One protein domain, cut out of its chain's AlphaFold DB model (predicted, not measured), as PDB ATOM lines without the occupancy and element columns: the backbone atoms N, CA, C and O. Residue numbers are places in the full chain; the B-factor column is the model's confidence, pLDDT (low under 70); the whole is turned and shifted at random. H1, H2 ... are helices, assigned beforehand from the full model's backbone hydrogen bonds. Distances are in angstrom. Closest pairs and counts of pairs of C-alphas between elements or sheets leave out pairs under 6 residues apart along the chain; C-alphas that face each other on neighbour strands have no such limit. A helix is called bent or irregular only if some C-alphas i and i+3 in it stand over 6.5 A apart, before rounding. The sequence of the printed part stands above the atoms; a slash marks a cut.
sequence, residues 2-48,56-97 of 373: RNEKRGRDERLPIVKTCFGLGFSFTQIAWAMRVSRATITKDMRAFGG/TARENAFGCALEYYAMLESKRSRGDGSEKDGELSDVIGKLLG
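AT A GLANCE: This is residues 2 to 48 and 56 to 97 of the 373 residues of an uncharacterized protein of Candidatus Azambacteria bacterium RIFCSPLOWO2_01_FULL_46_25 (UniProt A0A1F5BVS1). Look for two groups of crossed helices: the bent helix H1 with the short helices H2 and H3 makes one, and the helical hairpin of H5 and H6 makes the other, with H6 packed on H2 where the groups meet. The second arm of H1, H1b, is near the middle, its first arm, H1a, leads away to one end, and the small H4 lies far out before H5. You have 89 printed residues with six named helices, H1 to H6 in order, and no named strand: the class is all helix. The whole is compact, with a radius of gyration of the C-alphas of 13.1 A and spans of 35 by 32 by 22 A.

IN THESE COORDINATES: Find C-alpha 2 at (-27.025, 25.510, -37.963), where H1, residues 2 to 20, begins. By its hydrogen bonds it was assigned as one helix, but it is bent: C-alphas 10 and 13 are 6.9 A apart. Its arms are H1a, residues 2 to 10, 12.5 A long, and H1b, residues 13 to 20, 10.6 A long. Next come H2, residues 25 to 31, and H3, residues 36 to 44, 12.3 A long. After the cut, find H4, residues 56 to 59, then H5, residues 61 to 78, which starts at C-alpha 61 (-28.147, -5.788, -23.436) and runs 26.1 A. H6, residues 83 to 96, runs 20.1 A to C-alpha 96 at (-19.743, -1.076, -20.163).

HOW THE PARTS SIT: Start at H1a and H1b, whose lines stand at a steep tilt of 46 degrees. H1a is close to H3 but not clearly touching, the closest C-alphas, of Arg 8 and Asp 42, being 6.5 A apart. H1b touches H2 at a steep tilt of 54 degrees, closest at the C-alphas of Val 15 and Ile 28, 6.8 A. H2 touches H3 at a steep tilt of 60 degrees, closest at the C-alphas of Ala 29 and Arg 36, 5.2 A. H5 and H6 form a helical hairpin, opposite ways at a steep tilt of 39 degrees, with the C-alphas of Tyr 69 and Ser 89 closest at 5.8 A. H6 touches H2 with residues 91 to 95 alone, about perpendicular at 75 degrees, closest at the C-alphas of Ala 31 and Val 91, 5.5 A. With residues 87 to 92 alone H6 only just touches H1b, with 3 pairs of C-alphas within 8 A, the closest those of Ile 14 and Leu 88, 5.8 A. H4 and H5 meet only through their link, and H2 and H5 are apart. Every O i to N i+4 pair is within hydrogen-bond range in H1a, H1b, H2, H3, H5 and H6; H4 is too short for such a pair.

THE WHOLE: The two farthest C-alphas, of Arg 2 and Thr 56, are 39.5 A apart. Residues 49 to 55 are not printed, and C-alphas 48 and 56 are 20.5 A apart across the cut. The links H1 to H2, H2 to H3, H4 to H5 and H5 to H6 are tight. The mean pLDDT of the printed part is 74.5, and it is under 70 at residues 2 to 6, 20 to 23, 45 to 48, 56 to 61 and 63 to 64 of the model.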
ATOM      1  N   ARG A   2     -28.013  26.329 -37.210       42.12
ATOM      2  CA  ARG A   2     -27.025  25.510 -37.963       42.12
ATOM      3  C   ARG A   2     -26.142  24.599 -37.083       42.12
ATOM      4  O   ARG A   2     -26.041  23.419 -37.390       42.12
ATOM      5  N   ASN A   3     -25.598  25.098 -35.967       55.91
ATOM      6  CA  ASN A   3     -24.787  24.287 -35.033       55.91
ATOM      7  C   ASN A   3     -25.594  23.205 -34.296       55.91
ATOM      8  O   ASN A   3     -25.101  22.109 -34.065       55.91
ATOM      9  N   GLU A   4     -26.852  23.492 -33.961       58.59
ATOM     10  CA  GLU A   4     -27.723  22.548 -33.246       58.59
ATOM     11  C   GLU A   4     -28.186  21.394 -34.151       58.59
ATOM     12  O   GLU A   4     -28.352  20.269 -33.687       58.59
ATOM     13  N   LYS A   5     -28.355  21.671 -35.454       60.59
ATOM     14  CA  LYS A   5     -28.683  20.674 -36.478       60.59
ATOM     15  C   LYS A   5     -27.465  19.807 -36.824       60.59
ATOM     16  O   LYS A   5     -27.580  18.592 -36.785       60.59
ATOM     17  N   ARG A   6     -26.291  20.425 -37.015       58.91
ATOM     18  CA  ARG A   6     -25.018  19.721 -37.249       58.91
ATOM     19  C   ARG A   6     -24.667  18.761 -36.105       58.91
ATOM     20  O   ARG A   6     -24.468  17.580 -36.348       58.91
ATOM     21  N   GLY A   7     -24.741  19.230 -34.857       71.06
ATOM     22  CA  GLY A   7     -24.499  18.365 -33.701       71.06
ATOM     23  C   GLY A   7     -25.544  17.253 -33.529       71.06
ATOM     24  O   GLY A   7     -25.234  16.208 -32.970       71.06
ATOM     25  N   ARG A   8     -26.791  17.437 -33.992       72.44
ATOM     26  CA  ARG A   8     -27.793  16.356 -34.003       72.44
ATOM     27  C   ARG A   8     -27.443  15.294 -35.042       72.44
ATOM     28  O   ARG A   8     -27.510  14.113 -34.721       72.44
ATOM     29  N   ASP A   9     -27.097  15.710 -36.255       75.69
ATOM     30  CA  ASP A   9     -26.784  14.798 -37.361       75.69
ATOM     31  C   ASP A   9     -25.542  13.934 -37.050       75.69
ATOM     32  O   ASP A   9     -25.465  12.784 -37.482       75.69
ATOM     33  N   GLU A  10     -24.622  14.455 -36.232       79.88
ATOM     34  CA  GLU A  10     -23.454  13.739 -35.701       79.88
ATOM     35  C   GLU A  10     -23.823  12.757 -34.565       79.88
ATOM     36  O   GLU A  10     -23.439  11.591 -34.614       79.88
ATOM     37  N   ARG A  11     -24.635  13.168 -33.576       86.12
ATOM     38  CA  ARG A  11     -24.988  12.326 -32.408       86.12
ATOM     39  C   ARG A  11     -26.010  11.231 -32.701       86.12
ATOM     40  O   ARG A  11     -25.985  10.168 -32.085       86.12
ATOM     41  N   LEU A  12     -26.962  11.497 -33.588       82.38
ATOM     42  CA  LEU A  12     -28.140  10.655 -33.784       82.38
ATOM     43  C   LEU A  12     -27.826   9.198 -34.190       82.38
ATOM     44  O   LEU A  12     -28.504   8.302 -33.682       82.38
ATOM     45  N   PRO A  13     -26.834   8.911 -35.057       81.56
ATOM     46  CA  PRO A  13     -26.411   7.538 -35.333       81.56
ATOM     47  C   PRO A  13     -25.958   6.789 -34.072       81.56
ATOM     48  O   PRO A  13     -26.401   5.668 -33.849       81.56
ATOM     49  N   ILE A  14     -25.158   7.432 -33.213       81.38
ATOM     50  CA  ILE A  14     -24.655   6.845 -31.959       81.38
ATOM     51  C   ILE A  14     -25.819   6.527 -31.019       81.38
ATOM     52  O   ILE A  14     -25.941   5.410 -30.519       81.38
ATOM     53  N   VAL A  15     -26.725   7.492 -30.839       81.25
ATOM     54  CA  VAL A  15     -27.913   7.341 -29.987       81.25
ATOM     55  C   VAL A  15     -28.774   6.161 -30.430       81.25
ATOM     56  O   VAL A  15     -29.229   5.387 -29.589       81.25
ATOM     57  N   LYS A  16     -28.978   5.993 -31.741       76.69
ATOM     58  CA  LYS A  16     -29.746   4.869 -32.287       76.69
ATOM     59  C   LYS A  16     -29.080   3.537 -32.021       76.69
ATOM     60  O   LYS A  16     -29.768   2.608 -31.610       76.69
ATOM     61  N   THR A  17     -27.772   3.444 -32.241       74.25
ATOM     62  CA  THR A  17     -27.050   2.194 -32.022       74.25
ATOM     63  C   THR A  17     -27.082   1.805 -30.547       74.25
ATOM     64  O   THR A  17     -27.499   0.697 -30.227       74.25
ATOM     65  N   CYS A  18     -26.773   2.725 -29.627       71.12
ATOM     66  CA  CYS A  18     -26.848   2.439 -28.192       71.12
ATOM     67  C   CYS A  18     -28.277   2.094 -27.735       71.12
ATOM     68  O   CYS A  18     -28.464   1.205 -26.907       71.12
ATOM     69  N   PHE A  19     -29.300   2.755 -28.286       72.06
ATOM     70  CA  PHE A  19     -30.691   2.414 -27.988       72.06
ATOM     71  C   PHE A  19     -31.077   1.026 -28.522       72.06
ATOM     72  O   PHE A  19     -31.736   0.262 -27.818       72.06
ATOM     73  N   GLY A  20     -30.630   0.671 -29.731       63.00
ATOM     74  CA  GLY A  20     -30.825  -0.652 -30.329       63.00
ATOM     75  C   GLY A  20     -30.146  -1.778 -29.545       63.00
ATOM     76  O   GLY A  20     -30.695  -2.873 -29.465       63.00
ATOM     77  N   LEU A  21     -29.018  -1.486 -28.890       61.38
ATOM     78  CA  LEU A  21     -28.330  -2.391 -27.960       61.38
ATOM     79  C   LEU A  21     -29.047  -2.543 -26.603       61.38
ATOM     80  O   LEU A  21     -28.614  -3.328 -25.768       61.38
ATOM     81  N   GLY A  22     -30.138  -1.807 -26.365       61.38
ATOM     82  CA  GLY A  22     -30.959  -1.932 -25.157       61.38
ATOM     83  C   GLY A  22     -30.645  -0.930 -24.043       61.38
ATOM     84  O   GLY A  22     -31.265  -1.009 -22.979       61.38
ATOM     85  N   PHE A  23     -29.749   0.040 -24.262       67.75
ATOM     86  CA  PHE A  23     -29.453   1.076 -23.268       67.75
ATOM     87  C   PHE A  23     -30.568   2.122 -23.158       67.75
ATOM     88  O   PHE A  23     -31.167   2.564 -24.142       67.75
ATOM     89  N   SER A  24     -30.832   2.576 -21.933       73.12
ATOM     90  CA  SER A  24     -31.810   3.634 -21.674       73.12
ATOM     91  C   SER A  24     -31.307   5.008 -22.125       73.12
ATOM     92  O   SER A  24     -30.110   5.292 -22.119       73.12
ATOM     93  N   PHE A  25     -32.228   5.932 -22.413       78.31
ATOM     94  CA  PHE A  25     -31.869   7.320 -22.731       78.31
ATOM     95  C   PHE A  25     -31.072   8.010 -21.622       78.31
ATOM     96  O   PHE A  25     -30.269   8.887 -21.919       78.31
ATOM     97  N   THR A  26     -31.277   7.626 -20.360       74.69
ATOM     98  CA  THR A  26     -30.502   8.153 -19.228       74.69
ATOM     99  C   THR A  26     -29.043   7.708 -19.306       74.69
ATOM    100  O   THR A  26     -28.150   8.536 -19.164       74.69
ATOM    101  N   GLN A  27     -28.804   6.426 -19.591       72.31
ATOM    102  CA  GLN A  27     -27.457   5.873 -19.749       72.31
ATOM    103  C   GLN A  27     -26.735   6.500 -20.950       72.31
ATOM    104  O   GLN A  27     -25.605   6.961 -20.821       72.31
ATOM    105  N   ILE A  28     -27.416   6.598 -22.095       75.88
ATOM    106  CA  ILE A  28     -26.861   7.201 -23.317       75.88
ATOM    107  C   ILE A  28     -26.522   8.682 -23.088       75.88
ATOM    108  O   ILE A  28     -25.436   9.134 -23.443       75.88
ATOM    109  N   ALA A  29     -27.427   9.434 -22.451       76.25
ATOM    110  CA  ALA A  29     -27.213  10.843 -22.125       76.25
ATOM    111  C   ALA A  29     -25.977  11.049 -21.238       76.25
ATOM    112  O   ALA A  29     -25.161  11.929 -21.516       76.25
ATOM    113  N   TRP A  30     -25.815  10.205 -20.215       83.56
ATOM    114  CA  TRP A  30     -24.646  10.212 -19.339       83.56
ATOM    115  C   TRP A  30     -23.348   9.943 -20.115       83.56
ATOM    116  O   TRP A  30     -22.424  10.754 -20.051       83.56
ATOM    117  N   ALA A  31     -23.297   8.873 -20.915       75.81
ATOM    118  CA  ALA A  31     -22.088   8.485 -21.644       75.81
ATOM    119  C   ALA A  31     -21.644   9.550 -22.667       75.81
ATOM    120  O   ALA A  31     -20.448   9.807 -22.836       75.81
ATOM    121  N   MET A  32     -22.614  10.217 -23.302       85.56
ATOM    122  CA  MET A  32     -22.386  11.294 -24.271       85.56
ATOM    123  C   MET A  32     -22.224  12.685 -23.634       85.56
ATOM    124  O   MET A  32     -21.981  13.646 -24.360       85.56
ATOM    125  N   ARG A  33     -22.359  12.819 -22.305       84.19
ATOM    126  CA  ARG A  33     -22.328  14.104 -21.573       84.19
ATOM    127  C   ARG A  33     -23.332  15.140 -22.104       84.19
ATOM    128  O   ARG A  33     -23.037  16.329 -22.197       84.19
ATOM    129  N   VAL A  34     -24.539  14.694 -22.443       82.56
ATOM    130  CA  VAL A  34     -25.644  15.561 -22.886       82.56
ATOM    131  C   VAL A  34     -26.864  15.385 -21.990       82.56
ATOM    132  O   VAL A  34     -26.974  14.429 -21.229       82.56
ATOM    133  N   SER A  35     -27.825  16.306 -22.076       76.75
ATOM    134  CA  SER A  35     -29.062  16.163 -21.310       76.75
ATOM    135  C   SER A  35     -29.928  15.018 -21.853       76.75
ATOM    136  O   SER A  35     -30.016  14.793 -23.065       76.75
ATOM    137  N   ARG A  36     -30.672  14.341 -20.971       80.38
ATOM    138  CA  ARG A  36     -31.687  13.349 -21.377       80.38
ATOM    139  C   ARG A  36     -32.736  13.945 -22.324       80.38
ATOM    140  O   ARG A  36     -33.226  13.256 -23.221       80.38
ATOM    141  N   ALA A  37     -33.070  15.224 -22.150       73.19
ATOM    142  CA  ALA A  37     -33.985  15.945 -23.027       73.19
ATOM    143  C   ALA A  37     -33.429  16.075 -24.457       73.19
ATOM    144  O   ALA A  37     -34.184  15.927 -25.415       73.19
ATOM    145  N   THR A  38     -32.112  16.263 -24.607       79.38
ATOM    146  CA  THR A  38     -31.422  16.288 -25.906       79.38
ATOM    147  C   THR A  38     -31.562  14.946 -26.623       79.38
ATOM    148  O   THR A  38     -32.032  14.918 -27.757       79.38
ATOM    149  N   ILE A  39     -31.276  13.834 -25.937       78.19
ATOM    150  CA  ILE A  39     -31.437  12.473 -26.485       78.19
ATOM    151  C   ILE A  39     -32.891  12.196 -26.888       78.19
ATOM    152  O   ILE A  39     -33.168  11.660 -27.960       78.19
ATOM    153  N   THR A  40     -33.839  12.624 -26.053       78.81
ATOM    154  CA  THR A  40     -35.276  12.455 -26.313       78.81
ATOM    155  C   THR A  40     -35.725  13.264 -27.538       78.81
ATOM    156  O   THR A  40     -36.502  12.770 -28.353       78.81
ATOM    157  N   LYS A  41     -35.226  14.498 -27.700       79.19
ATOM    158  CA  LYS A  41     -35.490  15.364 -28.865       79.19
ATOM    159  C   LYS A  41     -34.905  14.768 -30.147       79.19
ATOM    160  O   LYS A  41     -35.579  14.779 -31.176       79.19
ATOM    161  N   ASP A  42     -33.690  14.229 -30.070       78.06
ATOM    162  CA  ASP A  42     -32.995  13.617 -31.203       78.06
ATOM    163  C   ASP A  42     -33.725  12.339 -31.675       78.06
ATOM    164  O   ASP A  42     -33.938  12.170 -32.875       78.06
ATOM    165  N   MET A  43     -34.240  11.514 -30.754       73.50
ATOM    166  CA  MET A  43     -35.042  10.323 -31.087       73.50
ATOM    167  C   MET A  43     -36.445  10.656 -31.625       73.50
ATOM    168  O   MET A  43     -36.896  10.049 -32.595       73.50
ATOM    169  N   ARG A  44     -37.133  11.656 -31.052       72.31
ATOM    170  CA  ARG A  44     -38.464  12.098 -31.525       72.31
ATOM    171  C   ARG A  44     -38.438  12.627 -32.960       72.31
ATOM    172  O   ARG A  44     -39.404  12.443 -33.693       72.31
ATOM    173  N   ALA A  45     -37.335  13.252 -33.372       64.56
ATOM    174  CA  ALA A  45     -37.161  13.773 -34.726       64.56
ATOM    175  C   ALA A  45     -37.087  12.679 -35.813       64.56
ATOM    176  O   ALA A  45     -37.178  13.007 -36.992       64.56
ATOM    177  N   PHE A  46     -36.936  11.401 -35.436       58.56
ATOM    178  CA  PHE A  46     -36.781  10.278 -36.365       58.56
ATOM    179  C   PHE A  46     -38.045   9.422 -36.560       58.56
ATOM    180  O   PHE A  46     -37.982   8.384 -37.209       58.56
ATOM    181  N   GLY A  47     -39.198   9.855 -36.035       53.66
ATOM    182  CA  GLY A  47     -40.492   9.270 -36.403       53.66
ATOM    183  C   GLY A  47     -40.829   7.916 -35.772       53.66
ATOM    184  O   GLY A  47     -41.530   7.127 -36.399       53.66
ATOM    185  N   GLY A  48     -40.402   7.631 -34.539       47.47
ATOM    186  CA  GLY A  48     -40.880   6.420 -33.871       47.47
ATOM    187  C   GLY A  48     -40.531   6.284 -32.397       47.47
ATOM    188  O   GLY A  48     -39.400   5.979 -32.045       47.47
ATOM    189  N   THR A  56     -36.050 -10.011 -24.237       40.00
ATOM    190  CA  THR A  56     -34.794 -10.767 -24.404       40.00
ATOM    191  C   THR A  56     -33.576  -9.887 -24.716       40.00
ATOM    192  O   THR A  56     -32.500 -10.111 -24.170       40.00
ATOM    193  N   ALA A  57     -33.731  -8.836 -25.522       42.47
ATOM    194  CA  ALA A  57     -32.663  -7.883 -25.835       42.47
ATOM    195  C   ALA A  57     -32.347  -6.928 -24.668       42.47
ATOM    196  O   ALA A  57     -31.251  -6.381 -24.606       42.47
ATOM    197  N   ARG A  58     -33.262  -6.757 -23.700       47.97
ATOM    198  CA  ARG A  58     -32.944  -6.086 -22.424       47.97
ATOM    199  C   ARG A  58     -32.235  -7.010 -21.438       47.97
ATOM    200  O   ARG A  58     -31.384  -6.538 -20.692       47.97
ATOM    201  N   GLU A  59     -32.585  -8.294 -21.431       47.19
ATOM    202  CA  GLU A  59     -31.975  -9.299 -20.550       47.19
ATOM    203  C   GLU A  59     -30.509  -9.592 -20.929       47.19
ATOM    204  O   GLU A  59     -29.720  -9.907 -20.043       47.19
ATOM    205  N   ASN A  60     -30.119  -9.386 -22.197       57.88
ATOM    206  CA  ASN A  60     -28.737  -9.536 -22.679       57.88
ATOM    207  C   ASN A  60     -28.114  -8.248 -23.266       57.88
ATOM    208  O   ASN A  60     -27.159  -8.305 -24.039       57.88
ATOM    209  N   ALA A  61     -28.634  -7.068 -22.907       62.69
ATOM    210  CA  ALA A  61     -28.147  -5.788 -23.436       62.69
ATOM    211  C   ALA A  61     -26.632  -5.601 -23.228       62.69
ATOM    212  O   ALA A  61     -25.931  -5.097 -24.100       62.69
ATOM    213  N   PHE A  62     -26.119  -6.050 -22.077       75.12
ATOM    214  CA  PHE A  62     -24.696  -5.982 -21.756       75.12
ATOM    215  C   PHE A  62     -23.852  -6.875 -22.677       75.12
ATOM    216  O   PHE A  62     -22.867  -6.395 -23.230       75.12
ATOM    217  N   GLY A  63     -24.252  -8.136 -22.881       67.38
ATOM    218  CA  GLY A  63     -23.535  -9.067 -23.754       67.38
ATOM    219  C   GLY A  63     -23.516  -8.582 -25.202       67.38
ATOM    220  O   GLY A  63     -22.446  -8.450 -25.788       67.38
ATOM    221  N   CYS A  64     -24.671  -8.178 -25.743       67.62
ATOM    222  CA  CYS A  64     -24.760  -7.626 -27.099       67.62
ATOM    223  C   CYS A  64     -23.931  -6.342 -27.267       67.62
ATOM    224  O   CYS A  64     -23.294  -6.130 -28.299       67.62
ATOM    225  N   ALA A  65     -23.925  -5.468 -26.259       75.12
ATOM    226  CA  ALA A  65     -23.109  -4.263 -26.281       75.12
ATOM    227  C   ALA A  65     -21.610  -4.573 -26.218       75.12
ATOM    228  O   ALA A  65     -20.831  -3.901 -26.893       75.12
ATOM    229  N   LEU A  66     -21.206  -5.583 -25.446       78.88
ATOM    230  CA  LEU A  66     -19.818  -6.017 -25.343       78.88
ATOM    231  C   LEU A  66     -19.325  -6.677 -26.637       78.88
ATOM    232  O   LEU A  66     -18.216  -6.379 -27.068       78.88
ATOM    233  N   GLU A  67     -20.150  -7.492 -27.299       75.69
ATOM    234  CA  GLU A  67     -19.859  -8.040 -28.634       75.69
ATOM    235  C   GLU A  67     -19.656  -6.927 -29.663       75.69
ATOM    236  O   GLU A  67     -18.686  -6.921 -30.425       75.69
ATOM    237  N   TYR A  68     -20.551  -5.938 -29.654       76.88
ATOM    238  CA  TYR A  68     -20.468  -4.812 -30.570       76.88
ATOM    239  C   TYR A  68     -19.244  -3.927 -30.281       76.88
ATOM    240  O   TYR A  68     -18.536  -3.533 -31.207       76.88
ATOM    241  N   TYR A  69     -18.944  -3.670 -29.006       85.19
ATOM    242  CA  TYR A  69     -17.732  -2.970 -28.576       85.19
ATOM    243  C   TYR A  69     -16.460  -3.701 -29.021       85.19
ATOM    244  O   TYR A  69     -15.568  -3.096 -29.612       85.19
ATOM    245  N   ALA A  70     -16.407  -5.015 -28.815       81.69
ATOM    246  CA  ALA A  70     -15.301  -5.861 -29.237       81.69
ATOM    247  C   ALA A  70     -15.075  -5.811 -30.760       81.69
ATOM    248  O   ALA A  70     -13.936  -5.700 -31.223       81.69
ATOM    249  N   MET A  71     -16.153  -5.823 -31.552       85.00
ATOM    250  CA  MET A  71     -16.081  -5.654 -33.004       85.00
ATOM    251  C   MET A  71     -15.502  -4.282 -33.398       85.00
ATOM    252  O   MET A  71     -14.667  -4.211 -34.304       85.00
ATOM    253  N   LEU A  72     -15.928  -3.195 -32.744       84.25
ATOM    254  CA  LEU A  72     -15.429  -1.841 -33.023       84.25
ATOM    255  C   LEU A  72     -13.941  -1.698 -32.682       84.25
ATOM    256  O   LEU A  72     -13.175  -1.185 -33.499       84.25
ATOM    257  N   GLU A  73     -13.517  -2.202 -31.525       87.19
ATOM    258  CA  GLU A  73     -12.110  -2.175 -31.109       87.19
ATOM    259  C   GLU A  73     -11.226  -3.003 -32.055       87.19
ATOM    260  O   GLU A  73     -10.138  -2.566 -32.424       87.19
ATOM    261  N   SER A  74     -11.719  -4.141 -32.556       85.69
ATOM    262  CA  SER A  74     -11.025  -4.944 -33.573       85.69
ATOM    263  C   SER A  74     -10.811  -4.179 -34.891       85.69
ATOM    264  O   SER A  74      -9.715  -4.207 -35.457       85.69
ATOM    265  N   LYS A  75     -11.821  -3.431 -35.366       82.44
ATOM    266  CA  LYS A  75     -11.690  -2.555 -36.549       82.44
ATOM    267  C   LYS A  75     -10.703  -1.414 -36.313       82.44
ATOM    268  O   LYS A  75      -9.885  -1.122 -37.184       82.44
ATOM    269  N   ARG A  76     -10.766  -0.786 -35.134       84.81
ATOM    270  CA  ARG A  76      -9.875   0.309 -34.725       84.81
ATOM    271  C   ARG A  76      -8.413  -0.143 -34.731       84.81
ATOM    272  O   ARG A  76      -7.581   0.547 -35.310       84.81
ATOM    273  N   SER A  77      -8.111  -1.326 -34.193       82.38
ATOM    274  CA  SER A  77      -6.747  -1.881 -34.181       82.38
ATOM    275  C   SER A  77      -6.196  -2.220 -35.571       82.38
ATOM    276  O   SER A  77      -4.983  -2.208 -35.761       82.38
ATOM    277  N   ARG A  78      -7.061  -2.507 -36.554       83.31
ATOM    278  CA  ARG A  78      -6.664  -2.770 -37.952       83.31
ATOM    279  C   ARG A  78      -6.511  -1.509 -38.802       83.31
ATOM    280  O   ARG A  78      -5.970  -1.591 -39.896       83.31
ATOM    281  N   GLY A  79      -6.974  -0.359 -38.309       84.06
ATOM    282  CA  GLY A  79      -7.031   0.883 -39.086       84.06
ATOM    283  C   GLY A  79      -8.209   0.960 -40.067       84.06
ATOM    284  O   GLY A  79      -8.279   1.905 -40.846       84.06
ATOM    285  N   ASP A  80      -9.153   0.015 -40.002       82.69
ATOM    286  CA  ASP A  80     -10.329  -0.056 -40.888       82.69
ATOM    287  C   ASP A  80     -11.543   0.727 -40.338       82.69
ATOM    288  O   ASP A  80     -12.613   0.758 -40.949       82.69
ATOM    289  N   GLY A  81     -11.417   1.301 -39.138       79.00
ATOM    290  CA  GLY A  81     -12.497   2.004 -38.443       79.00
ATOM    291  C   GLY A  81     -12.700   3.437 -38.937       79.00
ATOM    292  O   GLY A  81     -11.744   4.188 -39.117       79.00
ATOM    293  N   SER A  82     -13.958   3.846 -39.100       86.00
ATOM    294  CA  SER A  82     -14.301   5.250 -39.344       86.00
ATOM    295  C   SER A  82     -14.218   6.087 -38.059       86.00
ATOM    296  O   SER A  82     -14.303   5.557 -36.952       86.00
ATOM    297  N   GLU A  83     -14.127   7.416 -38.180       84.56
ATOM    298  CA  GLU A  83     -14.180   8.343 -37.031       84.56
ATOM    299  C   GLU A  83     -15.422   8.094 -36.149       84.56
ATOM    300  O   GLU A  83     -15.334   8.050 -34.924       84.56
ATOM    301  N   LYS A  84     -16.563   7.794 -36.784       80.75
ATOM    302  CA  LYS A  84     -17.824   7.464 -36.105       80.75
ATOM    303  C   LYS A  84     -17.777   6.141 -35.347       80.75
ATOM    304  O   LYS A  84     -18.402   6.030 -34.296       80.75
ATOM    305  N   ASP A  85     -17.055   5.147 -35.865       80.19
ATOM    306  CA  ASP A  85     -16.839   3.883 -35.153       80.19
ATOM    307  C   ASP A  85     -16.020   4.123 -33.881       80.19
ATOM    308  O   ASP A  85     -16.278   3.502 -32.851       80.19
ATOM    309  N   GLY A  86     -15.078   5.070 -33.933       83.75
ATOM    310  CA  GLY A  86     -14.306   5.503 -32.776       83.75
ATOM    311  C   GLY A  86     -15.169   6.161 -31.697       83.75
ATOM    312  O   GLY A  86     -15.174   5.708 -30.556       83.75
ATOM    313  N   GLU A  87     -15.953   7.176 -32.062       87.38
ATOM    314  CA  GLU A  87     -16.856   7.856 -31.121       87.38
ATOM    315  C   GLU A  87     -17.868   6.890 -30.484       87.38
ATOM    316  O   GLU A  87     -18.157   6.958 -29.288       87.38
ATOM    317  N   LEU A  88     -18.401   5.964 -31.284       82.88
ATOM    318  CA  LEU A  88     -19.336   4.947 -30.822       82.88
ATOM    319  C   LEU A  88     -18.670   3.956 -29.862       82.88
ATOM    320  O   LEU A  88     -19.272   3.615 -28.842       82.88
ATOM    321  N   SER A  89     -17.433   3.538 -30.152       86.94
ATOM    322  CA  SER A  89     -16.646   2.693 -29.250       86.94
ATOM    323  C   SER A  89     -16.452   3.375 -27.898       86.94
ATOM    324  O   SER A  89     -16.727   2.778 -26.860       86.94
ATOM    325  N   ASP A  90     -16.089   4.658 -27.890       88.50
ATOM    326  CA  ASP A  90     -15.829   5.399 -26.652       88.50
ATOM    327  C   ASP A  90     -17.101   5.566 -25.800       88.50
ATOM    328  O   ASP A  90     -17.063   5.479 -24.569       88.50
ATOM    329  N   VAL A  91     -18.260   5.772 -26.437       85.50
ATOM    330  CA  VAL A  91     -19.557   5.848 -25.745       85.50
ATOM    331  C   VAL A  91     -19.954   4.492 -25.159       85.50
ATOM    332  O   VAL A  91     -20.362   4.430 -23.998       85.50
ATOM    333  N   ILE A  92     -19.819   3.404 -25.921       80.50
ATOM    334  CA  ILE A  92     -20.156   2.056 -25.440       80.50
ATOM    335  C   ILE A  92     -19.174   1.604 -24.352       80.50
ATOM    336  O   ILE A  92     -19.602   1.042 -23.347       80.50
ATOM    337  N   GLY A  93     -17.886   1.923 -24.480       83.88
ATOM    338  CA  GLY A  93     -16.868   1.642 -23.468       83.88
ATOM    339  C   GLY A  93     -17.210   2.259 -22.110       83.88
ATOM    340  O   GLY A  93     -17.150   1.571 -21.091       83.88
ATOM    341  N   LYS A  94     -17.682   3.515 -22.088       84.50
ATOM    342  CA  LYS A  94     -18.185   4.157 -20.859       84.50
ATOM    343  C   LYS A  94     -19.392   3.426 -20.276       84.50
ATOM    344  O   LYS A  94     -19.465   3.240 -19.067       84.50
ATOM    345  N   LEU A  95     -20.335   3.008 -21.121       77.88
ATOM    346  CA  LEU A  95     -21.540   2.281 -20.698       77.88
ATOM    347  C   LEU A  95     -21.230   0.901 -20.108       77.88
ATOM    348  O   LEU A  95     -21.921   0.462 -19.190       77.88
ATOM    349  N   LEU A  96     -20.201   0.233 -20.629       80.38
ATOM    350  CA  LEU A  96     -19.743  -1.076 -20.163       80.38
ATOM    351  C   LEU A  96     -18.796  -0.992 -18.958       80.38
ATOM    352  O   LEU A  96     -18.539  -2.013 -18.324       80.38
ATOM    353  N   GLY A  97     -18.284   0.198 -18.632       82.50
ATOM    354  CA  GLY A  97     -17.280   0.378 -17.585       82.50
ATOM    355  C   GLY A  97     -15.904  -0.155 -17.991       82.50
ATOM    356  O   GLY A  97     -15.221  -0.757 -17.165       82.50
TER     357      GLY A  97